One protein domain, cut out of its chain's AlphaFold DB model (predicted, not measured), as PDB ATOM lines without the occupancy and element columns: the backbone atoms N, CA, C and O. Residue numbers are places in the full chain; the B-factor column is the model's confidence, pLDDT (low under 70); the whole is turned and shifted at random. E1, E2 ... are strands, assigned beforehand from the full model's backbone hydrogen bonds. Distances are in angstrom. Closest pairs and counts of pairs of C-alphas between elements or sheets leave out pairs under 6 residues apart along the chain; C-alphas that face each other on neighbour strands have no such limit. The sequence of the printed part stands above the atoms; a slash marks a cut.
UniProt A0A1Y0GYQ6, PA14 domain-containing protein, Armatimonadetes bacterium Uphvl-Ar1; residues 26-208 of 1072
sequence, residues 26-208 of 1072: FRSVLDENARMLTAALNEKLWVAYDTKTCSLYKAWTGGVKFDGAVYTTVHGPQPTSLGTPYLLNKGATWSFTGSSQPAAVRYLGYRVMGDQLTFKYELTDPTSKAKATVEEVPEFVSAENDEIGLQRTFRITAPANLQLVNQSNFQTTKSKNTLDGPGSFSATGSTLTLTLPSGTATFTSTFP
ATOM      1  N   PHE A  26     182.113 159.736 191.852       95.06
ATOM      2  CA  PHE A  26     181.441 158.968 190.801       95.06
ATOM      3  C   PHE A  26     181.110 159.791 189.552       95.06
ATOM      4  O   PHE A  26     180.895 161.005 189.599       95.06
ATOM      5  N   ARG A  27     181.050 159.102 188.410       94.06
ATOM      6  CA  ARG A  27     180.620 159.618 187.108       94.06
ATOM      7  C   ARG A  27     179.113 159.482 186.954       94.06
ATOM      8  O   ARG A  27     178.543 158.452 187.304       94.06
ATOM      9  N   SER A  28     178.457 160.483 186.376       92.12
ATOM     10  CA  SER A  28     177.011 160.417 186.139       92.12
ATOM     11  C   SER A  28     176.525 161.396 185.063       92.12
ATOM     12  O   SER A  28     177.322 162.014 184.345       92.12
ATOM     13  N   VAL A  29     175.200 161.491 184.925       92.19
ATOM     14  CA  VAL A  29     174.500 162.528 184.156       92.19
ATOM     15  C   VAL A  29     173.823 163.556 185.090       92.19
ATOM     16  O   VAL A  29     172.654 163.887 184.901       92.19
ATOM     17  N   LEU A  30     174.530 163.990 186.148       93.69
ATOM     18  CA  LEU A  30     173.983 164.823 187.232       93.69
ATOM     19  C   LEU A  30     173.235 166.059 186.707       93.69
ATOM     20  O   LEU A  30     173.786 166.832 185.923       93.69
ATOM     21  N   ASP A  31     172.018 166.283 187.206       92.50
ATOM     22  CA  ASP A  31     171.163 167.416 186.810       92.50
ATOM     23  C   ASP A  31     170.966 167.482 185.279       92.50
ATOM     24  O   ASP A  31     171.007 168.558 184.686       92.50
ATOM     25  N   GLU A  32     170.834 166.321 184.627       91.56
ATOM     26  CA  GLU A  32     170.724 166.160 183.166       91.56
ATOM     27  C   GLU A  32     171.968 166.591 182.362       91.56
ATOM     28  O   GLU A  32     171.961 166.601 181.127       91.56
ATOM     29  N   ASN A  33     173.082 166.888 183.032       92.00
ATOM     30  CA  ASN A  33     174.342 167.202 182.370       92.00
ATOM     31  C   ASN A  33     175.147 165.920 182.189       92.00
ATOM     32  O   ASN A  33     175.482 165.246 183.155       92.00
ATOM     33  N   ALA A  34     175.505 165.571 180.955       91.69
ATOM     34  CA  ALA A  34     176.446 164.481 180.722       91.69
ATOM     35  C   ALA A  34     177.879 164.897 181.094       91.69
ATOM     36  O   ALA A  34     178.225 166.071 181.018       91.69
ATOM     37  N   ARG A  35     178.751 163.919 181.378       92.75
ATOM     38  CA  ARG A  35     180.187 164.141 181.668       92.75
ATOM     39  C   ARG A  35     180.483 164.814 183.000       92.75
ATOM     40  O   ARG A  35     181.529 165.451 183.149       92.75
ATOM     41  N   MET A  36     179.612 164.561 183.970       95.25
ATOM     42  CA  MET A  36     179.763 165.026 185.340       95.25
ATOM     43  C   MET A  36     180.588 164.044 186.166       95.25
ATOM     44  O   MET A  36     180.335 162.837 186.137       95.25
ATOM     45  N   LEU A  37     181.560 164.573 186.909       96.38
ATOM     46  CA  LEU A  37     182.197 163.880 188.028       96.38
ATOM     47  C   LEU A  37     181.748 164.556 189.324       96.38
ATOM     48  O   LEU A  37     181.974 165.752 189.506       96.38
ATOM     49  N   THR A  38     181.114 163.793 190.203       96.94
ATOM     50  CA  THR A  38     180.559 164.266 191.473       96.94
ATOM     51  C   THR A  38     181.395 163.739 192.626       96.94
ATOM     52  O   THR A  38     181.782 162.573 192.603       96.94
ATOM     53  N   ALA A  39     181.650 164.583 193.627       97.19
ATOM     54  CA  ALA A  39     182.343 164.215 194.851       97.19
ATOM     55  C   ALA A  39     181.589 164.692 196.105       97.19
ATOM     56  O   ALA A  39     181.189 165.854 196.200       97.19
ATOM     57  N   ALA A  40     181.422 163.799 197.077       95.62
ATOM     58  CA  ALA A  40     180.873 164.098 198.395       95.62
ATOM     59  C   ALA A  40     182.028 164.394 199.363       95.62
ATOM     60  O   ALA A  40     182.560 163.484 199.995       95.62
ATOM     61  N   LEU A  41     182.469 165.655 199.434       94.81
ATOM     62  CA  LEU A  41     183.632 166.033 200.248       94.81
ATOM     63  C   LEU A  41     183.306 165.984 201.747       94.81
ATOM     64  O   LEU A  41     184.136 165.570 202.550       94.81
ATOM     65  N   ASN A  42     182.089 166.375 202.120       92.50
ATOM     66  CA  ASN A  42     181.573 166.343 203.485       92.50
ATOM     67  C   ASN A  42     180.034 166.262 203.453       92.50
ATOM     68  O   ASN A  42     179.423 166.604 202.439       92.50
ATOM     69  N   GLU A  43     179.389 165.869 204.556       88.38
ATOM     70  CA  GLU A  43     177.918 165.876 204.684       88.38
ATOM     71  C   GLU A  43     177.296 167.245 204.318       88.38
ATOM     72  O   GLU A  43     176.204 167.313 203.755       88.38
ATOM     73  N   LYS A  44     178.031 168.341 204.562       89.56
ATOM     74  CA  LYS A  44     177.609 169.721 204.288       89.56
ATOM     75  C   LYS A  44     178.100 170.259 202.945       89.56
ATOM     76  O   LYS A  44     177.688 171.353 202.573       89.56
ATOM     77  N   LEU A  45     178.969 169.540 202.225       92.69
ATOM     78  CA  LEU A  45     179.580 170.028 200.988       92.69
ATOM     79  C   LEU A  45     179.781 168.919 199.950       92.69
ATOM     80  O   LEU A  45     180.690 168.091 200.037       92.69
ATOM     81  N   TRP A  46     178.976 168.998 198.901       96.25
ATOM     82  CA  TRP A  46     179.115 168.225 197.676       96.25
ATOM     83  C   TRP A  46     179.605 169.123 196.550       96.25
ATOM     84  O   TRP A  46     179.277 170.311 196.509       96.25
ATOM     85  N   VAL A  47     180.369 168.553 195.621       97.38
ATOM     86  CA  VAL A  47     180.850 169.244 194.423       97.38
ATOM     87  C   VAL A  47     180.634 168.399 193.177       97.38
ATOM     88  O   VAL A  47     180.645 167.173 193.227       97.38
ATOM     89  N   ALA A  48     180.459 169.056 192.037       97.69
ATOM     90  CA  ALA A  48     180.383 168.403 190.740       97.69
ATOM     91  C   ALA A  48     181.150 169.213 189.699       97.69
ATOM     92  O   ALA A  48     181.060 170.443 189.671       97.69
ATOM     93  N   TYR A  49     181.884 168.513 188.839       97.19
ATOM     94  CA  TYR A  49     182.725 169.082 187.791       97.19
ATOM     95  C   TYR A  49     182.259 168.628 186.416       97.19
ATOM     96  O   TYR A  49     182.029 167.437 186.197       97.19
ATOM     97  N   ASP A  50     182.177 169.573 185.482       95.50
ATOM     98  CA  ASP A  50     181.989 169.271 184.068       95.50
ATOM     99  C   ASP A  50     183.352 168.977 183.435       95.50
ATOM    100  O   ASP A  50     184.238 169.834 183.315       95.50
ATOM    101  N   THR A  51     183.525 167.726 183.013       94.69
ATOM    102  CA  THR A  51     184.792 167.276 182.437       94.69
ATOM    103  C   THR A  51     185.026 167.742 181.001       94.69
ATOM    104  O   THR A  51     186.171 167.701 180.552       94.69
ATOM    105  N   LYS A  52     184.008 168.261 180.295       92.94
ATOM    106  CA  LYS A  52     184.199 168.914 178.986       92.94
ATOM    107  C   LYS A  52     184.866 170.276 179.118       92.94
ATOM    108  O   LYS A  52     185.596 170.681 178.222       92.94
ATOM    109  N   THR A  53     184.585 170.991 180.203       93.50
ATOM    110  CA  THR A  53     184.947 172.409 180.347       93.50
ATOM    111  C   THR A  53     186.038 172.662 181.387       93.50
ATOM    112  O   THR A  53     186.457 173.806 181.546       93.50
ATOM    113  N   CYS A  54     186.539 171.617 182.066       95.12
ATOM    114  CA  CYS A  54     187.520 171.741 183.157       95.12
ATOM    115  C   CYS A  54     187.003 172.687 184.254       95.12
ATOM    116  O   CYS A  54     187.705 173.597 184.694       95.12
ATOM    117  N   SER A  55     185.735 172.551 184.649       93.75
ATOM    118  CA  SER A  55     185.100 173.544 185.516       93.75
ATOM    119  C   SER A  55     184.266 172.941 186.635       93.75
ATOM    120  O   SER A  55     183.615 171.911 186.466       93.75
ATOM    121  N   LEU A  56     184.278 173.622 187.785       95.88
ATOM    122  CA  LEU A  56     183.321 173.389 188.861       95.88
ATOM    123  C   LEU A  56     181.937 173.786 188.343       95.88
ATOM    124  O   LEU A  56     181.694 174.968 188.103       95.88
ATOM    125  N   TYR A  57     181.044 172.814 188.187       95.88
ATOM    126  CA  TYR A  57     179.646 173.045 187.830       95.88
ATOM    127  C   TYR A  57     178.848 173.507 189.046       95.88
ATOM    128  O   TYR A  57     178.116 174.492 188.972       95.88
ATOM    129  N   LYS A  58     178.986 172.814 190.179       94.75
ATOM    130  CA  LYS A  58     178.146 173.067 191.353       94.75
ATOM    131  C   LYS A  58     178.865 172.710 192.644       94.75
ATOM    132  O   LYS A  58     179.564 171.704 192.688       94.75
ATOM    133  N   ALA A  59     178.641 173.507 193.685       94.75
ATOM    134  CA  ALA A  59     178.938 173.171 195.075       94.75
ATOM    135  C   ALA A  59     177.669 173.388 195.911       94.75
ATOM    136  O   ALA A  59     177.041 174.441 195.778       94.75
ATOM    137  N   TRP A  60     177.241 172.415 196.718       93.25
ATOM    138  CA  TRP A  60     175.936 172.461 197.395       93.25
ATOM    139  C   TRP A  60     175.889 171.641 198.693       93.25
ATOM    140  O   TRP A  60     176.786 170.848 198.969       93.25
ATOM    141  N   THR A  61     174.827 171.849 199.476       89.38
ATOM    142  CA  THR A  61     174.474 171.062 200.675       89.38
ATOM    143  C   THR A  61     173.326 170.095 200.389       89.38
ATOM    144  O   THR A  61     172.548 170.368 199.483       89.38
ATOM    145  N   GLY A  62     173.159 169.028 201.179       84.25
ATOM    146  CA  GLY A  62     172.036 168.086 201.094       84.25
ATOM    147  C   GLY A  62     172.474 166.710 200.600       84.25
ATOM    148  O   GLY A  62     172.607 165.786 201.393       84.25
ATOM    149  N   GLY A  63     172.716 166.570 199.294       90.69
ATOM    150  CA  GLY A  63     173.267 165.338 198.720       90.69
ATOM    151  C   GLY A  63     172.848 165.079 197.278       90.69
ATOM    152  O   GLY A  63     172.672 166.011 196.492       90.69
ATOM    153  N   VAL A  64     172.687 163.808 196.913       91.06
ATOM    154  CA  VAL A  64     172.254 163.372 195.577       91.06
ATOM    155  C   VAL A  64     171.091 162.399 195.709       91.06
ATOM    156  O   VAL A  64     171.148 161.462 196.505       91.06
ATOM    157  N   LYS A  65     170.048 162.607 194.902       88.31
ATOM    158  CA  LYS A  65     168.964 161.649 194.705       88.31
ATOM    159  C   LYS A  65     169.397 160.634 193.651       88.31
ATOM    160  O   LYS A  65     169.477 160.960 192.464       88.31
ATOM    161  N   PHE A  66     169.705 159.423 194.098       84.44
ATOM    162  CA  PHE A  66     170.105 158.306 193.244       84.44
ATOM    163  C   PHE A  66     168.877 157.567 192.714       84.44
ATOM    164  O   PHE A  66     168.613 156.430 193.090       84.44
ATOM    165  N   ASP A  67     168.126 158.224 191.839       76.62
ATOM    166  CA  ASP A  67     167.144 157.532 191.012       76.62
ATOM    167  C   ASP A  67     167.830 157.112 189.698       76.62
ATOM    168  O   ASP A  67     168.847 157.695 189.317       76.62
ATOM    169  N   GLY A  68     167.331 156.088 189.004       70.50
ATOM    170  CA  GLY A  68     167.716 155.808 187.613       70.50
ATOM    171  C   GLY A  68     167.498 154.360 187.241       70.50
ATOM    172  O   GLY A  68     167.297 153.515 188.110       70.50
ATOM    173  N   ALA A  69     167.651 154.036 185.957       71.50
ATOM    174  CA  ALA A  69     167.584 152.651 185.497       71.50
ATOM    175  C   ALA A  69     168.569 151.740 186.266       71.50
ATOM    176  O   ALA A  69     168.228 150.605 186.592       71.50
ATOM    177  N   VAL A  70     169.749 152.264 186.626       76.44
ATOM    178  CA  VAL A  70     170.763 151.549 187.425       76.44
ATOM    179  C   VAL A  70     170.511 151.559 188.936       76.44
ATOM    180  O   VAL A  70     170.968 150.639 189.611       76.44
ATOM    181  N   TYR A  71     169.791 152.552 189.469       76.00
ATOM    182  CA  TYR A  71     169.595 152.727 190.916       76.00
ATOM    183  C   TYR A  71     168.237 152.191 191.396       76.00
ATOM    184  O   TYR A  71     168.180 151.402 192.333       76.00
ATOM    185  N   THR A  72     167.147 152.574 190.723       67.94
ATOM    186  CA  THR A  72     165.750 152.268 191.093       67.94
ATOM    187  C   THR A  72     164.995 151.479 190.019       67.94
ATOM    188  O   THR A  72     163.831 151.139 190.201       67.94
ATOM    189  N   THR A  73     165.630 151.163 188.883       68.50
ATOM    190  CA  THR A  73     165.015 150.534 187.689       68.50
ATOM    191  C   THR A  73     163.990 151.395 186.942       68.50
ATOM    192  O   THR A  73     163.406 150.942 185.959       68.50
ATOM    193  N   VAL A  74     163.802 152.654 187.350       69.25
ATOM    194  CA  VAL A  74     162.887 153.601 186.698       69.25
ATOM    195  C   VAL A  74     163.536 154.192 185.439       69.25
ATOM    196  O   VAL A  74     164.698 154.598 185.449       69.25
ATOM    197  N   HIS A  75     162.786 154.252 184.335       72.94
ATOM    198  CA  HIS A  75     163.242 154.882 183.093       72.94
ATOM    199  C   HIS A  75     163.210 156.417 183.206       72.94
ATOM    200  O   HIS A  75     162.143 156.997 183.389       72.94
ATOM    201  N   GLY A  76     164.359 157.082 183.046       65.31
ATOM    202  CA  GLY A  76     164.457 158.547 183.059       65.31
ATOM    203  C   GLY A  76     165.890 159.071 183.253       65.31
ATOM    204  O   GLY A  76     166.776 158.293 183.614       65.31
ATOM    205  N   PRO A  77     166.145 160.369 182.988       61.97
ATOM    206  CA  PRO A  77     167.462 160.997 183.145       61.97
ATOM    207  C   PRO A  77     167.786 161.251 184.623       61.97
ATOM    208  O   PRO A  77     167.107 162.043 185.267       61.97
ATOM    209  N   GLN A  78     168.766 160.546 185.197       72.19
ATOM    210  CA  GLN A  78     169.042 160.557 186.644       72.19
ATOM    211  C   GLN A  78     170.524 160.159 186.889       72.19
ATOM    212  O   GLN A  78     171.079 159.431 186.057       72.19
ATOM    213  N   PRO A  79     171.233 160.618 187.948       88.31
ATOM    214  CA  PRO A  79     170.761 161.204 189.212       88.31
ATOM    215  C   PRO A  79     170.664 162.745 189.233       88.31
ATOM    216  O   PRO A  79     171.174 163.423 188.342       88.31
ATOM    217  N   THR A  80     170.083 163.303 190.305       90.38
ATOM    218  CA  THR A  80     169.887 164.760 190.500       90.38
ATOM    219  C   THR A  80     170.419 165.214 191.857       90.38
ATOM    220  O   THR A  80     170.340 164.491 192.848       90.38
ATOM    221  N   SER A  81     170.966 166.422 191.932       92.12
ATOM    222  CA  SER A  81     171.405 167.021 193.195       92.12
ATOM    223  C   SER A  81     170.223 167.433 194.090       92.12
ATOM    224  O   SER A  81     169.197 167.918 193.614       92.12
ATOM    225  N   LEU A  82     170.373 167.254 195.405       90.12
ATOM    226  CA  LEU A  82     169.410 167.641 196.438       90.12
ATOM    227  C   LEU A  82     169.987 168.744 197.320       90.12
ATOM    228  O   LEU A  82     171.131 168.633 197.749       90.12
ATOM    229  N   GLY A  83     169.161 169.740 197.641       86.38
ATOM    230  CA  GLY A  83     169.485 170.853 198.536       86.38
ATOM    231  C   GLY A  83     169.955 172.121 197.814       86.38
ATOM    232  O   GLY A  83     169.757 172.288 196.608       86.38
ATOM    233  N   THR A  84     170.513 173.064 198.573       85.25
ATOM    234  CA  THR A  84     170.753 174.437 198.101       85.25
ATOM    235  C   THR A  84     172.179 174.606 197.567       85.25
ATOM    236  O   THR A  84     173.132 174.276 198.280       85.25
ATOM    237  N   PRO A  85     172.377 175.140 196.345       89.94
ATOM    238  CA  PRO A  85     173.711 175.447 195.844       89.94
ATOM    239  C   PRO A  85     174.349 176.613 196.602       89.94
ATOM    240  O   PRO A  85     173.779 177.698 196.690       89.94
ATOM    241  N   TYR A  86     175.577 176.402 197.072       89.75
ATOM    242  CA  TYR A  86     176.492 177.471 197.465       89.75
ATOM    243  C   TYR A  86     177.066 178.175 196.240       89.75
ATOM    244  O   TYR A  86     177.182 179.398 196.226       89.75
ATOM    245  N   LEU A  87     177.394 177.394 195.207       90.88
ATOM    246  CA  LEU A  87     177.855 177.846 193.901       90.88
ATOM    247  C   LEU A  87     177.125 177.053 192.820       90.88
ATOM    248  O   LEU A  87     177.100 175.823 192.860       90.88
ATOM    249  N   LEU A  88     176.577 177.753 191.828       92.44
ATOM    250  CA  LEU A  88     176.058 177.150 190.603       92.44
ATOM    251  C   LEU A  88     176.660 177.861 189.396       92.44
ATOM    252  O   LEU A  88     176.341 179.018 189.127       92.44
ATOM    253  N   ASN A  89     177.528 177.175 188.669       91.69
ATOM    254  CA  ASN A  89     178.203 177.716 187.505       91.69
ATOM    255  C   ASN A  89     177.308 177.615 186.267       91.69
ATOM    256  O   ASN A  89     176.857 176.534 185.896       91.69
ATOM    257  N   LYS A  90     177.053 178.748 185.615       90.88
ATOM    258  CA  LYS A  90     176.305 178.841 184.354       90.88
ATOM    259  C   LYS A  90     177.201 178.860 183.121       90.88
ATOM    260  O   LYS A  90     176.690 178.880 182.006       90.88
ATOM    261  N   GLY A  91     178.515 178.847 183.310       90.19
ATOM    262  CA  GLY A  91     179.471 178.735 182.222       90.19
ATOM    263  C   GLY A  91     180.874 179.091 182.680       90.19
ATOM    264  O   GLY A  91     181.071 180.066 183.405       90.19
ATOM    265  N   ALA A  92     181.848 178.316 182.214       91.69
ATOM    266  CA  ALA A  92     183.255 178.572 182.456       91.69
ATOM    267  C   ALA A  92     184.055 178.527 181.159       91.69
ATOM    268  O   ALA A  92     183.753 177.752 180.254       91.69
ATOM    269  N   THR A  93     185.095 179.351 181.082       95.44
ATOM    270  CA  THR A  93     186.045 179.364 179.969       95.44
ATOM    271  C   THR A  93     187.465 179.382 180.511       95.44
ATOM    272  O   THR A  93     187.780 180.160 181.410       95.44
ATOM    273  N   TRP A  94     188.328 178.544 179.941       97.06
ATOM    274  CA  TRP A  94     189.773 178.621 180.137       97.06
ATOM    275  C   TRP A  94     190.428 179.256 178.918       97.06
ATOM    276  O   TRP A  94     190.033 178.977 177.790       97.06
ATOM    277  N   SER A  95     191.445 180.082 179.121       96.94
ATOM    278  CA  SER A  95     192.260 180.654 178.046       96.94
ATOM    279  C   SER A  95     193.702 180.847 178.502       96.94
ATOM    280  O   SER A  95     193.993 180.829 179.698       96.94
ATOM    281  N   PHE A  96     194.616 181.010 177.550       96.50
ATOM    282  CA  PHE A  96     195.985 181.436 177.832       96.50
ATOM    283  C   PHE A  96     196.043 182.964 177.797       96.50
ATOM    284  O   PHE A  96     195.377 183.590 176.970       96.50
ATOM    285  N   THR A  97     196.847 183.581 178.660       93.69
ATOM    286  CA  THR A  97     197.067 185.036 178.646       93.69
ATOM    287  C   THR A  97     197.461 185.527 177.255       93.69
ATOM    288  O   THR A  97     198.439 185.048 176.686       93.69
ATOM    289  N   GLY A  98     196.712 186.497 176.725       87.38
ATOM    290  CA  GLY A  98     196.925 187.058 175.387       87.38
ATOM    291  C   GLY A  98     196.256 186.284 174.242       87.38
ATOM    292  O   GLY A  98     196.283 186.762 173.111       87.38
ATOM    293  N   SER A  99     195.624 185.136 174.509       90.25
ATOM    294  CA  SER A  99     194.807 184.431 173.515       90.25
ATOM    295  C   SER A  99     193.440 185.098 173.356       90.25
ATOM    296  O   SER A  99     192.791 185.454 174.338       90.25
ATOM    297  N   SER A 100     192.966 185.211 172.114       85.56
ATOM    298  CA  SER A 100     191.600 185.649 171.795       85.56
ATOM    299  C   SER A 100     190.594 184.493 171.724       85.56
ATOM    300  O   SER A 100     189.424 184.724 171.430       85.56
ATOM    301  N   GLN A 101     191.047 183.250 171.911       93.12
ATOM    302  CA  GLN A 101     190.238 182.036 171.789       93.12
ATOM    303  C   GLN A 101     190.332 181.186 173.068       93.12
ATOM    304  O   GLN A 101     191.421 181.086 173.652       93.12
ATOM    305  N   PRO A 102     189.232 180.533 173.486       95.69
ATOM    306  CA  PRO A 102     189.252 179.545 174.560       95.69
ATOM    307  C   PRO A 102     190.252 178.415 174.305       95.69
ATOM    308  O   PRO A 102     190.436 177.971 173.172       95.69
ATOM    309  N   ALA A 103     190.867 177.913 175.371       96.94
ATOM    310  CA  ALA A 103     191.685 176.714 175.324       96.94
ATOM    311  C   ALA A 103     190.816 175.485 175.023       96.94
ATOM    312  O   ALA A 103     189.734 175.312 175.587       96.94
ATOM    313  N   ALA A 104     191.318 174.595 174.170       95.69
ATOM    314  CA  ALA A 104     190.748 173.270 173.996       95.69
ATOM    315  C   ALA A 104     191.038 172.430 175.247       95.69
ATOM    316  O   ALA A 104     192.196 172.293 175.647       95.69
ATOM    317  N   VAL A 105     189.990 171.871 175.849       95.56
ATOM    318  CA  VAL A 105     190.070 171.066 177.073       95.56
ATOM    319  C   VAL A 105     190.131 169.584 176.719       95.56
ATOM    320  O   VAL A 105     189.293 169.076 175.975       95.56
ATOM    321  N   ARG A 106     191.087 168.868 177.308       95.19
ATOM    322  CA  ARG A 106     191.153 167.406 177.306       95.19
ATOM    323  C   ARG A 106     191.176 166.904 178.743       95.19
ATOM    324  O   ARG A 106     192.141 167.120 179.469       95.19
ATOM    325  N   TYR A 107     190.130 166.196 179.146       96.62
ATOM    326  CA  TYR A 107     190.103 165.493 180.426       96.62
ATOM    327  C   TYR A 107     191.046 164.287 180.397       96.62
ATOM    328  O   TYR A 107     190.990 163.477 179.471       96.62
ATOM    329  N   LEU A 108     191.917 164.180 181.400       96.75
ATOM    330  CA  LEU A 108     192.902 163.101 181.521       96.75
ATOM    331  C   LEU A 108     192.480 162.034 182.538       96.75
ATOM    332  O   LEU A 108     193.065 160.954 182.557       96.75
ATOM    333  N   GLY A 109     191.459 162.308 183.351       97.50
ATOM    334  CA  GLY A 109     190.998 161.412 184.404       97.50
ATOM    335  C   GLY A 109     191.064 162.041 185.789       97.50
ATOM    336  O   GLY A 109     191.238 163.254 185.940       97.50
ATOM    337  N   TYR A 110     190.946 161.193 186.802       98.12
ATOM    338  CA  TYR A 110     191.065 161.582 188.201       98.12
ATOM    339  C   TYR A 110     191.829 160.525 188.997       98.12
ATOM    340  O   TYR A 110     191.998 159.390 188.548       98.12
ATOM    341  N   ARG A 111     192.311 160.924 190.171       97.38
ATOM    342  CA  ARG A 111     193.000 160.059 191.122       97.38
ATOM    343  C   ARG A 111     192.392 160.210 192.509       97.38
ATOM    344  O   ARG A 111     192.119 161.337 192.917       97.38
ATOM    345  N   VAL A 112     192.238 159.103 193.218       94.56
ATOM    346  CA  VAL A 112     191.907 159.049 194.641       94.56
ATOM    347  C   VAL A 112     193.064 158.343 195.339       94.56
ATOM    348  O   VAL A 112     193.330 157.192 195.032       94.56
ATOM    349  N   MET A 113     193.790 159.041 196.214       89.56
ATOM    350  CA  MET A 113     194.844 158.448 197.053       89.56
ATOM    351  C   MET A 113     194.457 158.671 198.510       89.56
ATOM    352  O   MET A 113     194.360 159.826 198.939       89.56
ATOM    353  N   GLY A 114     194.233 157.594 199.263       85.31
ATOM    354  CA  GLY A 114     193.634 157.695 200.593       85.31
ATOM    355  C   GLY A 114     192.257 158.359 200.510       85.31
ATOM    356  O   GLY A 114     191.365 157.873 199.820       85.31
ATOM    357  N   ASP A 115     192.088 159.497 201.174       86.69
ATOM    358  CA  ASP A 115     190.864 160.296 201.144       86.69
ATOM    359  C   ASP A 115     190.922 161.476 200.161       86.69
ATOM    360  O   ASP A 115     189.926 162.175 200.029       86.69
ATOM    361  N   GLN A 116     192.021 161.716 199.436       92.06
ATOM    362  CA  GLN A 116     192.189 162.922 198.612       92.06
ATOM    363  C   GLN A 116     191.888 162.688 197.123       92.06
ATOM    364  O   GLN A 116     192.487 161.825 196.480       92.06
ATOM    365  N   LEU A 117     191.030 163.536 196.544       96.38
ATOM    366  CA  LEU A 117     190.680 163.537 195.119       96.38
ATOM    367  C   LEU A 117     191.521 164.553 194.337       96.38
ATOM    368  O   LEU A 117     191.610 165.718 194.706       96.38
ATOM    369  N   THR A 118     192.090 164.129 193.209       97.62
ATOM    370  CA  THR A 118     192.783 164.996 192.244       97.62
ATOM    371  C   THR A 118     192.194 164.824 190.847       97.62
ATOM    372  O   THR A 118     192.243 163.735 190.279       97.62
ATOM    373  N   PHE A 119     191.699 165.901 190.247       97.19
ATOM    374  CA  PHE A 119     191.271 165.947 188.847       97.19
ATOM    375  C   PHE A 119     192.445 166.302 187.943       97.19
ATOM    376  O   PHE A 119     193.311 167.071 188.356       97.19
ATOM    377  N   LYS A 120     192.469 165.793 186.704       97.81
ATOM    378  CA  LYS A 120     193.550 166.066 185.746       97.81
ATOM    379  C   LYS A 120     193.022 166.467 184.374       97.81
ATOM    380  O   LYS A 120     192.215 165.758 183.769       97.81
ATOM    381  N   TYR A 121     193.550 167.566 183.847       97.88
ATOM    382  CA  TYR A 121     193.215 168.095 182.526       97.88
ATOM    383  C   TYR A 121     194.468 168.549 181.772       97.88
ATOM    384  O   TYR A 121     195.443 169.002 182.369       97.88
ATOM    385  N   GLU A 122     194.416 168.475 180.445       97.38
ATOM    386  CA  GLU A 122     195.314 169.176 179.526       97.38
ATOM    387  C   GLU A 122     194.516 170.277 178.815       97.38
ATOM    388  O   GLU A 122     193.427 170.038 178.295       97.38
ATOM    389  N   LEU A 123     195.065 171.485 178.780       97.62
ATOM    390  CA  LEU A 123     194.538 172.632 178.054       97.62
ATOM    391  C   LEU A 123     195.479 172.952 176.897       97.62
ATOM    392  O   LEU A 123     196.691 173.015 177.091       97.62
ATOM    393  N   THR A 124     194.936 173.165 175.702       97.00
ATOM    394  CA  THR A 124     195.721 173.523 174.512       97.00
ATOM    395  C   THR A 124     195.228 174.836 173.920       97.00
ATOM    396  O   THR A 124     194.046 174.973 173.616       97.00
ATOM    397  N   ASP A 125     196.125 175.795 173.713       95.06
ATOM    398  CA  ASP A 125     195.824 177.012 172.965       95.06
ATOM    399  C   ASP A 125     195.545 176.642 171.494       95.06
ATOM    400  O   ASP A 125     196.420 176.078 170.822       95.06
ATOM    401  N   PRO A 126     194.350 176.939 170.955       92.88
ATOM    402  CA  PRO A 126     194.015 176.585 169.581       92.88
ATOM    403  C   PRO A 126     194.905 177.287 168.545       92.88
ATOM    404  O   PRO A 126     195.090 176.733 167.457       92.88
ATOM    405  N   THR A 127     195.482 178.446 168.876       90.81
ATOM    406  CA  THR A 127     196.300 179.267 167.975       90.81
ATOM    407  C   THR A 127     197.772 178.887 168.066       90.81
ATOM    408  O   THR A 127     198.355 178.447 167.077       90.81
ATOM    409  N   SER A 128     198.378 179.011 169.253       92.19
ATOM    410  CA  SER A 128     199.820 178.777 169.436       92.19
ATOM    411  C   SER A 128     200.194 177.300 169.586       92.19
ATOM    412  O   SER A 128     201.369 176.951 169.486       92.19
ATOM    413  N   LYS A 129     199.206 176.429 169.842       94.25
ATOM    414  CA  LYS A 129     199.389 175.021 170.237       94.25
ATOM    415  C   LYS A 129     200.151 174.838 171.554       94.25
ATOM    416  O   LYS A 129     200.542 173.714 171.870       94.25
ATOM    417  N   ALA A 130     200.336 175.906 172.336       94.31
ATOM    418  CA  ALA A 130     200.862 175.812 173.690       94.31
ATOM    419  C   ALA A 130     199.965 174.908 174.542       94.31
ATOM    420  O   ALA A 130     198.740 174.948 174.426       94.31
ATOM    421  N   LYS A 131     200.583 174.095 175.399       96.44
ATOM    422  CA  LYS A 131     199.887 173.161 176.280       96.44
ATOM    423  C   LYS A 131     200.134 173.506 177.736       96.44
ATOM    424  O   LYS A 131     201.239 173.910 178.090       96.44
ATOM    425  N   ALA A 132     199.128 173.287 178.566       97.31
ATOM    426  CA  ALA A 132     199.246 173.339 180.010       97.31
ATOM    427  C   ALA A 132     198.508 172.161 180.647       97.31
ATOM    428  O   ALA A 132     197.493 171.713 180.116       97.31
ATOM    429  N   THR A 133     198.988 171.674 181.785       98.00
ATOM    430  CA  THR A 133     198.255 170.697 182.599       98.00
ATOM    431  C   THR A 133     197.698 171.368 183.841       98.00
ATOM    432  O   THR A 133     198.399 172.143 184.496       98.00
ATOM    433  N   VAL A 134     196.455 171.033 184.170       98.00
ATOM    434  CA  VAL A 134     195.769 171.464 185.388       98.00
ATOM    435  C   VAL A 134     195.509 170.222 186.226       98.00
ATOM    436  O   VAL A 134     194.755 169.345 185.800       98.00
ATOM    437  N   GLU A 135     196.132 170.145 187.399       98.19
ATOM    438  CA  GLU A 135     195.661 169.256 188.458       98.19
ATOM    439  C   GLU A 135     194.891 170.075 189.490       98.19
ATOM    440  O   GLU A 135     195.373 171.117 189.932       98.19
ATOM    441  N   GLU A 136     193.704 169.617 189.870       97.62
ATOM    442  CA  GLU A 136     192.861 170.304 190.846       97.62
ATOM    443  C   GLU A 136     192.499 169.366 191.996       97.62
ATOM    444  O   GLU A 136     192.042 168.250 191.764       97.62
ATOM    445  N   VAL A 137     192.698 169.824 193.231       97.94
ATOM    446  CA  VAL A 137     192.388 169.099 194.468       97.94
ATOM    447  C   VAL A 137     191.352 169.902 195.255       97.94
ATOM    448  O   VAL A 137     191.728 170.885 195.905       97.94
ATOM    449  N   PRO A 138     190.054 169.566 195.160       97.25
ATOM    450  CA  PRO A 138     189.033 170.199 195.974       97.25
ATOM    451  C   PRO A 138     188.905 169.518 197.335       97.25
ATOM    452  O   PRO A 138     188.922 168.293 197.420       97.25
ATOM    453  N   GLU A 139     188.719 170.315 198.381       95.38
ATOM    454  CA  GLU A 139     188.585 169.821 199.744       95.38
ATOM    455  C   GLU A 139     187.597 170.647 200.572       95.38
ATOM    456  O   GLU A 139     187.432 171.855 200.364       95.38
ATOM    457  N   PHE A 140     186.932 169.978 201.515       92.88
ATOM    458  CA  PHE A 140     186.141 170.641 202.542       92.88
ATOM    459  C   PHE A 140     187.062 171.234 203.609       92.88
ATOM    460  O   PHE A 140     187.935 170.555 204.144       92.88
ATOM    461  N   VAL A 141     186.825 172.492 203.968       89.81
ATOM    462  CA  VAL A 141     187.480 173.121 205.116       89.81
ATOM    463  C   VAL A 141     186.433 173.760 206.016       89.81
ATOM    464  O   VAL A 141     185.514 174.433 205.549       89.81
ATOM    465  N   SER A 142     186.577 173.552 207.323       81.62
ATOM    466  CA  SER A 142     185.837 174.319 208.323       81.62
ATOM    467  C   SER A 142     186.521 175.678 208.472       81.62
ATOM    468  O   SER A 142     187.707 175.743 208.800       81.62
ATOM    469  N   ALA A 143     185.802 176.753 208.150       70.81
ATOM    470  CA  ALA A 143     186.290 178.123 208.286       70.81
ATOM    471  C   ALA A 143     185.827 178.748 209.618       70.81
ATOM    472  O   ALA A 143     185.106 178.127 210.399       70.81
ATOM    473  N   GLU A 144     186.259 179.981 209.906       67.25
ATOM    474  CA  GLU A 144     185.878 180.701 211.131       67.25
ATOM    475  C   GLU A 144     184.348 180.743 211.326       67.25
ATOM    476  O   GLU A 144     183.602 180.998 210.381       67.25
ATOM    477  N   ASN A 145     183.883 180.559 212.568       67.75
ATOM    478  CA  ASN A 145     182.460 180.562 212.952       67.75
ATOM    479  C   ASN A 145     181.602 179.475 212.270       67.75
ATOM    480  O   ASN A 145     180.452 179.740 211.917       67.75
ATOM    481  N   ASP A 146     182.159 178.278 212.068       70.62
ATOM    482  CA  ASP A 146     181.503 177.134 211.415       70.62
ATOM    483  C   ASP A 146     181.104 177.374 209.942       70.62
ATOM    484  O   ASP A 146     180.366 176.577 209.362       70.62
ATOM    485  N   GLU A 147     181.605 178.434 209.290       82.94
ATOM    486  CA  GLU A 147     181.365 178.661 207.859       82.94
ATOM    487  C   GLU A 147     181.815 177.447 207.020       82.94
ATOM    488  O   GLU A 147     182.864 176.836 207.254       82.94
ATOM    489  N   ILE A 148     181.021 177.113 205.999       87.94
ATOM    490  CA  ILE A 148     181.322 176.014 205.076       87.94
ATOM    491  C   ILE A 148     182.332 176.518 204.051       87.94
ATOM    492  O   ILE A 148     182.046 177.471 203.325       87.94
ATOM    493  N   GLY A 149     183.509 175.898 203.980       91.44
ATOM    494  CA  GLY A 149     184.560 176.258 203.035       91.44
ATOM    495  C   GLY A 149     184.783 175.199 201.960       91.44
ATOM    496  O   GLY A 149     184.916 174.014 202.259       91.44
ATOM    497  N   LEU A 150     184.873 175.644 200.705       94.38
ATOM    498  CA  LEU A 150     185.413 174.869 199.590       94.38
ATOM    499  C   LEU A 150     186.810 175.394 199.259       94.38
ATOM    500  O   LEU A 150     186.954 176.494 198.719       94.38
ATOM    501  N   GLN A 151     187.828 174.594 199.546       96.00
ATOM    502  CA  GLN A 151     189.197 174.843 199.123       96.00
ATOM    503  C   GLN A 151     189.459 174.135 197.790       96.00
ATOM    504  O   GLN A 151     189.071 172.987 197.614       96.00
ATOM    505  N   ARG A 152     190.111 174.803 196.837       96.81
ATOM    506  CA  ARG A 152     190.501 174.257 195.527       96.81
ATOM    507  C   ARG A 152     191.981 174.535 195.306       96.81
ATOM    508  O   ARG A 152     192.371 175.678 195.073       96.81
ATOM    509  N   THR A 153     192.815 173.504 195.397       98.06
ATOM    510  CA  THR A 153     194.256 173.619 195.141       98.06
ATOM    511  C   THR A 153     194.563 173.255 193.696       98.06
ATOM    512  O   THR A 153     194.358 172.117 193.283       98.06
ATOM    513  N   PHE A 154     195.085 174.210 192.937       97.94
ATOM    514  CA  PHE A 154     195.500 174.055 191.549       97.94
ATOM    515  C   PHE A 154     197.007 173.846 191.467       97.94
ATOM    516  O   PHE A 154     197.772 174.645 192.004       97.94
ATOM    517  N   ARG A 155     197.442 172.817 190.739       98.19
ATOM    518  CA  ARG A 155     198.837 172.618 190.333       98.19
ATOM    519  C   ARG A 155     198.917 172.758 188.820       98.19
ATOM    520  O   ARG A 155     198.401 171.923 188.077       98.19
ATOM    521  N   ILE A 156     199.541 173.841 188.372       97.38
ATOM    522  CA  ILE A 156     199.607 174.233 186.967       97.38
ATOM    523  C   ILE A 156     201.012 173.997 186.423       97.38
ATOM    524  O   ILE A 156     201.995 174.537 186.940       97.38
ATOM    525  N   THR A 157     201.102 173.264 185.316       96.81
ATOM    526  CA  THR A 157     202.315 173.218 184.488       96.81
ATOM    527  C   THR A 157     202.016 173.908 183.166       96.81
ATOM    528  O   THR A 157     201.198 173.412 182.401       96.81
ATOM    529  N   ALA A 158     202.648 175.051 182.904       93.56
ATOM    530  CA  ALA A 158     202.461 175.852 181.691       93.56
ATOM    531  C   ALA A 158     203.801 176.483 181.248       93.56
ATOM    532  O   ALA A 158     204.716 176.580 182.069       93.56
ATOM    533  N   PRO A 159     203.953 176.925 179.981       92.56
ATOM    534  CA  PRO A 159     205.139 177.660 179.540       92.56
ATOM    535  C   PRO A 159     205.385 178.905 180.400       92.56
ATOM    536  O   PRO A 159     204.444 179.618 180.732       92.56
ATOM    537  N   ALA A 160     206.648 179.193 180.728       86.38
ATOM    538  CA  ALA A 160     207.016 180.218 181.715       86.38
ATOM    539  C   ALA A 160     206.481 181.635 181.415       86.38
ATOM    540  O   ALA A 160     206.345 182.451 182.322       86.38
ATOM    541  N   ASN A 161     206.186 181.939 180.151       88.06
ATOM    542  CA  ASN A 161     205.673 183.227 179.685       88.06
ATOM    543  C   ASN A 161     204.141 183.282 179.538       88.06
ATOM    544  O   ASN A 161     203.624 184.304 179.091       88.06
ATOM    545  N   LEU A 162     203.422 182.205 179.858       92.31
ATOM    546  CA  LEU A 162     201.970 182.114 179.725       92.31
ATOM    547  C   LEU A 162     201.328 181.773 181.070       92.31
ATOM    548  O   LEU A 162     201.850 180.975 181.845       92.31
ATOM    549  N   GLN A 163     200.162 182.358 181.328       94.88
ATOM    550  CA  GLN A 163     199.318 182.007 182.470       94.88
ATOM    551  C   GLN A 163     197.967 181.511 181.963       94.88
ATOM    552  O   GLN A 163     197.549 181.839 180.848       94.88
ATOM    553  N   LEU A 164     197.285 180.721 182.781       96.94
ATOM    554  CA  LEU A 164     195.930 180.272 182.511       96.94
ATOM    555  C   LEU A 164     194.925 181.217 183.156       96.94
ATOM    556  O   LEU A 164     195.037 181.546 184.332       96.94
ATOM    557  N   VAL A 165     193.920 181.620 182.389       96.62
ATOM    558  CA  VAL A 165     192.806 182.441 182.856       96.62
ATOM    559  C   VAL A 165     191.551 181.575 182.867       96.62
ATOM    560  O   VAL A 165     191.095 181.154 181.804       96.62
ATOM    561  N   ASN A 166     190.991 181.313 184.050       95.94
ATOM    562  CA  ASN A 166     189.677 180.691 184.217       95.94
ATOM    563  C   ASN A 166     188.638 181.765 184.532       95.94
ATOM    564  O   ASN A 166     188.729 182.425 185.561       95.94
ATOM    565  N   GLN A 167     187.637 181.913 183.672       94.56
ATOM    566  CA  GLN A 167     186.487 182.785 183.897       94.56
ATOM    567  C   GLN A 167     185.262 181.914 184.152       94.56
ATOM    568  O   GLN A 167     184.842 181.204 183.244       94.56
ATOM    569  N   SER A 168     184.702 181.956 185.361       92.94
ATOM    570  CA  SER A 168     183.539 181.161 185.780       92.94
ATOM    571  C   SER A 168     182.373 182.059 186.195       92.94
ATOM    572  O   SER A 168     182.573 183.035 186.914       92.94
ATOM    573  N   ASN A 169     181.152 181.734 185.764       91.62
ATOM    574  CA  ASN A 169     179.947 182.526 186.022       91.62
ATOM    575  C   ASN A 169     179.058 181.852 187.078       91.62
ATOM    576  O   ASN A 169     178.255 180.981 186.750       91.62
ATOM    577  N   PHE A 170     179.174 182.260 188.339       88.75
ATOM    578  CA  PHE A 170     178.440 181.660 189.453       88.75
ATOM    579  C   PHE A 170     177.151 182.425 189.782       88.75
ATOM    580  O   PHE A 170     177.169 183.592 190.179       88.75
ATOM    581  N   GLN A 171     176.011 181.741 189.679       78.44
ATOM    582  CA  GLN A 171     174.726 182.200 190.204       78.44
ATOM    583  C   GLN A 171     174.625 181.892 191.703       78.44
ATOM    584  O   GLN A 171     173.981 180.922 192.079       78.44
ATOM    585  N   THR A 172     175.301 182.724 192.504       64.38
ATOM    586  CA  THR A 172     175.186 182.983 193.962       64.38
ATOM    587  C   THR A 172     176.468 183.712 194.392       64.38
ATOM    588  O   THR A 172     177.561 183.311 194.007       64.38
ATOM    589  N   THR A 173     176.373 184.814 195.151       53.59
ATOM    590  CA  THR A 173     177.502 185.772 195.277       53.59
ATOM    591  C   THR A 173     177.874 186.207 196.693       53.59
ATOM    592  O   THR A 173     178.679 187.120 196.856       53.59
ATOM    593  N   LYS A 174     177.371 185.555 197.747       67.81
ATOM    594  CA  LYS A 174     177.893 185.787 199.105       67.81
ATOM    595  C   LYS A 174     178.896 184.701 199.482       67.81
ATOM    596  O   LYS A 174     178.593 183.847 200.304       67.81
ATOM    597  N   SER A 175     180.075 184.746 198.865       78.19
ATOM    598  CA  SER A 175     181.244 183.998 199.328       78.19
ATOM    599  C   SER A 175     182.392 184.946 199.655       78.19
ATOM    600  O   SER A 175     182.592 185.955 198.972       78.19
ATOM    601  N   LYS A 176     183.152 184.634 200.706       87.12
ATOM    602  CA  LYS A 176     184.464 185.251 200.923       87.12
ATOM    603  C   LYS A 176     185.481 184.398 200.181       87.12
ATOM    604  O   LYS A 176     185.454 183.176 200.301       87.12
ATOM    605  N   ASN A 177     186.333 185.038 199.388       90.19
ATOM    606  CA  ASN A 177     187.294 184.343 198.545       90.19
ATOM    607  C   ASN A 177     188.712 184.766 198.911       90.19
ATOM    608  O   ASN A 177     188.982 185.963 199.031       90.19
ATOM    609  N   THR A 178     189.607 183.797 199.051       92.94
ATOM    610  CA  THR A 178     191.043 184.022 199.232       92.94
ATOM    611  C   THR A 178     191.828 183.207 198.212       92.94
ATOM    612  O   THR A 178     191.351 182.188 197.708       92.94
ATOM    613  N   LEU A 179     193.028 183.680 197.885       95.56
ATOM    614  CA  LEU A 179     193.971 182.980 197.022       95.56
ATOM    615  C   LEU A 179     195.340 182.997 197.694       95.56
ATOM    616  O   LEU A 179     195.913 184.068 197.884       95.56
ATOM    617  N   ASP A 180     195.854 181.812 197.993       95.69
ATOM    618  CA  ASP A 180     197.189 181.605 198.541       95.69
ATOM    619  C   ASP A 180     198.098 181.002 197.462       95.69
ATOM    620  O   ASP A 180     197.746 180.014 196.818       95.69
ATOM    621  N   GLY A 181     199.279 181.587 197.248       94.19
ATOM    622  CA  GLY A 181     200.221 181.167 196.202       94.19
ATOM    623  C   GLY A 181     200.284 182.125 195.001       94.19
ATOM    624  O   GLY A 181     199.820 183.263 195.085       94.19
ATOM    625  N   PRO A 182     200.924 181.718 193.889       91.25
ATOM    626  CA  PRO A 182     201.135 182.575 192.734       91.25
ATOM    627  C   PRO A 182     199.849 182.716 191.905       91.25
ATOM    628  O   PRO A 182     199.192 181.730 191.585       91.25
ATOM    629  N   GLY A 183     199.515 183.946 191.515       94.25
ATOM    630  CA  GLY A 183     198.345 184.250 190.691       94.25
ATOM    631  C   GLY A 183     197.549 185.438 191.214       94.25
ATOM    632  O   GLY A 183     197.999 186.178 192.089       94.25
ATOM    633  N   SER A 184     196.362 185.639 190.653       96.06
ATOM    634  CA  SER A 184     195.419 186.664 191.097       96.06
ATOM    635  C   SER A 184     193.976 186.236 190.839       96.06
ATOM    636  O   SER A 184     193.708 185.372 189.999       96.06
ATOM    637  N   PHE A 185     193.032 186.849 191.555       95.25
ATOM    638  CA  PHE A 185     191.609 186.695 191.273       95.25
ATOM    639  C   PHE A 185     190.886 188.041 191.258       95.25
ATOM    640  O   PHE A 185     191.284 188.988 191.936       95.25
ATOM    641  N   SER A 186     189.796 188.111 190.501       93.31
ATOM    642  CA  SER A 186     188.867 189.241 190.513       93.31
ATOM    643  C   SER A 186     187.432 188.746 190.377       93.31
ATOM    644  O   SER A 186     187.165 187.859 189.566       93.31
ATOM    645  N   ALA A 187     186.506 189.344 191.121       87.88
ATOM    646  CA  ALA A 187     185.076 189.085 190.994       87.88
ATOM    647  C   ALA A 187     184.369 190.334 190.446       87.88
ATOM    648  O   ALA A 187     184.513 191.427 190.992       87.88
ATOM    649  N   THR A 188     183.622 190.197 189.351       86.25
ATOM    650  CA  THR A 188     182.827 191.280 188.751       86.25
ATOM    651  C   THR A 188     181.435 190.756 188.417       86.25
ATOM    652  O   THR A 188     181.271 189.887 187.560       86.25
ATOM    653  N   GLY A 189     180.416 191.263 189.116       85.12
ATOM    654  CA  GLY A 189     179.065 190.703 189.043       85.12
ATOM    655  C   GLY A 189     179.055 189.233 189.479       85.12
ATOM    656  O   GLY A 189     179.524 188.910 190.566       85.12
ATOM    657  N   SER A 190     178.545 188.345 188.624       85.44
ATOM    658  CA  SER A 190     178.563 186.889 188.832       85.44
ATOM    659  C   SER A 190     179.822 186.198 188.292       85.44
ATOM    660  O   SER A 190     179.958 184.983 188.416       85.44
ATOM    661  N   THR A 191     180.746 186.940 187.672       90.25
ATOM    662  CA  THR A 191     181.941 186.363 187.045       90.25
ATOM    663  C   THR A 191     183.125 186.398 188.003       90.25
ATOM    664  O   THR A 191     183.570 187.472 188.410       90.25
ATOM    665  N   LEU A 192     183.671 185.225 188.316       92.50
ATOM    666  CA  LEU A 192     184.948 185.046 188.998       92.50
ATOM    667  C   LEU A 192     186.025 184.736 187.956       92.50
ATOM    668  O   LEU A 192     185.896 183.776 187.198       92.50
ATOM    669  N   THR A 193     187.090 185.532 187.929       94.69
ATOM    670  CA  THR A 193     188.264 185.292 187.082       94.69
ATOM    671  C   THR A 193     189.451 184.898 187.950       94.69
ATOM    672  O   THR A 193     189.832 185.671 188.826       94.69
ATOM    673  N   LEU A 194     190.037 183.729 187.696       95.81
ATOM    674  CA  LEU A 194     191.306 183.270 188.266       95.81
ATOM    675  C   LEU A 194     192.390 183.358 187.195       95.81
ATOM    676  O   LEU A 194     192.208 182.829 186.101       95.81
ATOM    677  N   THR A 195     193.516 183.991 187.510       96.94
ATOM    678  CA  THR A 195     194.707 184.013 186.653       96.94
ATOM    679  C   THR A 195     195.827 183.257 187.357       96.94
ATOM    680  O   THR A 195     196.304 183.689 188.405       96.94
ATOM    681  N   LEU A 196     196.218 182.112 186.798       96.81
ATOM    682  CA  LEU A 196     197.103 181.134 187.422       96.81
ATOM    683  C   LEU A 196     198.351 180.898 186.547       96.81
ATOM    684  O   LEU A 196     198.231 180.336 185.452       96.81
ATOM    685  N   PRO A 197     199.554 181.316 186.981       95.81
ATOM    686  CA  PRO A 197     200.811 180.933 186.341       95.81
ATOM    687  C   PRO A 197     201.179 179.475 186.667       95.81
ATOM    688  O   PRO A 197     200.510 178.813 187.461       95.81
ATOM    689  N   SER A 198     202.271 178.970 186.086       95.88
ATOM    690  CA  SER A 198     202.813 177.668 186.495       95.88
ATOM    691  C   SER A 198     203.235 177.696 187.970       95.88
ATOM    692  O   SER A 198     203.914 178.624 188.409       95.88
ATOM    693  N   GLY A 199     202.826 176.683 188.733       95.94
ATOM    694  CA  GLY A 199     203.013 176.612 190.181       95.94
ATOM    695  C   GLY A 199     201.804 176.004 190.891       95.94
ATOM    696  O   GLY A 199     200.900 175.469 190.248       95.94
ATOM    697  N   THR A 200     201.798 176.091 192.222       97.88
ATOM    698  CA  THR A 200     200.695 175.615 193.068       97.88
ATOM    699  C   THR A 200     200.017 176.796 193.741       97.88
ATOM    700  O   THR A 200     200.689 177.524 194.468       97.88
ATOM    701  N   ALA A 201     198.712 176.960 193.531       97.06
ATOM    702  CA  ALA A 201     197.901 177.995 194.165       97.06
ATOM    703  C   ALA A 201     196.622 177.394 194.756       97.06
ATOM    704  O   ALA A 201     196.021 176.502 194.160       97.06
ATOM    705  N   THR A 202     196.183 177.899 195.901       97.50
ATOM    706  CA  THR A 202     195.008 177.412 196.624       97.50
ATOM    707  C   THR A 202     193.970 178.517 196.713       97.50
ATOM    708  O   THR A 202     194.206 179.562 197.311       97.50
ATOM    709  N   PHE A 203     192.813 178.289 196.100       95.94
ATOM    710  CA  PHE A 203     191.681 179.205 196.122       95.94
ATOM    711  C   PHE A 203     190.617 178.688 197.087       95.94
ATOM    712  O   PHE A 203     190.137 177.568 196.923       95.94
ATOM    713  N   THR A 204     190.228 179.493 198.072       94.44
ATOM    714  CA  THR A 204     189.226 179.104 199.074       94.44
ATOM    715  C   THR A 204     188.000 179.995 198.957       94.44
ATOM    716  O   THR A 204     188.129 181.217 198.980       94.44
ATOM    717  N   SER A 205     186.816 179.390 198.869       92.06
ATOM    718  CA  SER A 205     185.522 180.070 198.970       92.06
ATOM    719  C   SER A 205     184.822 179.655 200.264       92.06
ATOM    720  O   SER A 205     184.537 178.471 200.431       92.06
ATOM    721  N   THR A 206     184.512 180.599 201.158       90.44
ATOM    722  CA  THR A 206     183.703 180.339 202.365       90.44
ATOM    723  C   THR A 206     182.294 180.898 202.217       90.44
ATOM    724  O   THR A 206     182.090 181.973 201.641       90.44
ATOM    725  N   PHE A 207     181.313 180.154 202.725       87.00
ATOM    726  CA  PHE A 207     179.893 180.469 202.635       87.00
ATOM    727  C   PHE A 207     179.315 180.667 204.045       87.00
ATOM    728  O   PHE A 207     179.494 179.796 204.902       87.00
ATOM    729  N   PRO A 208     178.603 181.778 204.308       74.62
ATOM    730  CA  PRO A 208     178.003 182.021 205.614       74.62
ATOM    731  C   PRO A 208     176.894 181.003 205.904       74.62
ATOM    732  O   PRO A 208     176.046 180.748 205.044       74.62
TER     733      PRO A 208
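AT A GLANCE: This is residues 26 to 208 of the 1072 residues of the protein "PA14 domain-containing protein" of Armatimonadetes bacterium Uphvl-Ar1 (UniProt A0A1Y0GYQ6). Two twisted sheets lie face to face as a sandwich, E1 E2 E3 E4 E7 E12 E15 E14 as one layer and E8 E9 E10 E11 E16 E13 as the other. The small hairpin E5 and E6, with the loop of residues 66 to 79, reaches away from this body and makes one far end. The printed part has 183 residues with sixteen named strands, E1 to E16 in chain order, and no named helix; the class is all strand. Each sheet is antiparallel, in the order just given. The whole is compact, with a radius of gyration of the C-alphas of 16.4 A and spans of 51 by 40 by 36 A.

IN THESE COORDINATES: The larger sheet holds E1, residues 26 to 28, from C-alpha 26 at (181.441, 158.968, 190.801), E2, 36 to 42, E3, 45 to 50, E4, 55 to 60, E7, 85 to 96, 29.3 A long, E12, 164 to 170, E15, 191 to 196, and E14, 184 to 188. The other sheet holds E8, 104 to 113, 27.7 A, E9, 116 to 124, 26.6 A, E10, 131 to 142, 35.0 A, E11, 148 to 157, 29.5 A, E16, 199 to 207, 26.5 A, ending at C-alpha 207 at (179.893, 180.469, 202.635), and E13, 176 to 180. E5, 63 to 65, and E6, 80 to 82, form the third sheet.

HOW THE PARTS SIT: In the larger sheet E1 to E4 form a meander, each strand the antiparallel neighbour of the one before; N 39 and O 47 of E2 and E3 are 2.8 A apart, within hydrogen-bond range. E7 bends by 64 degrees at residue 90; its pairing is staggered, with E4 over residues 85 to 88, where N 59 and O 87 are 2.9 A apart, and with E12 over 89 to 96, where N 93 and O 167 are 2.9 A apart. E8 to E11 form the second meander, with N 137 and O 153 of E10 and E11 2.8 A apart. E16 is the antiparallel neighbour of E11, with N 152 and O 203 2.8 A apart. The facing parts of the two sheets are 8.2 A centre to centre, their strands at 16 degrees. Between them, the closest C-alphas of E2 and E10 are those of Leu 41 and Phe 140, 5.7 A. E4 runs on into E5 at 94 degrees; N 65 and O 80 of the hairpin E5 and E6 are 2.8 A apart.

THE WHOLE: The two C-alphas farthest apart are those of Thr 73 and Asn 161, 52.8 A. The printed part has no cut. The link E5 to E6, 14 residues, is long. Mean pLDDT of the printed part is 90.6; residues 72 to 74, 76 to 77, 144 to 145 and 172 to 174 are under 70.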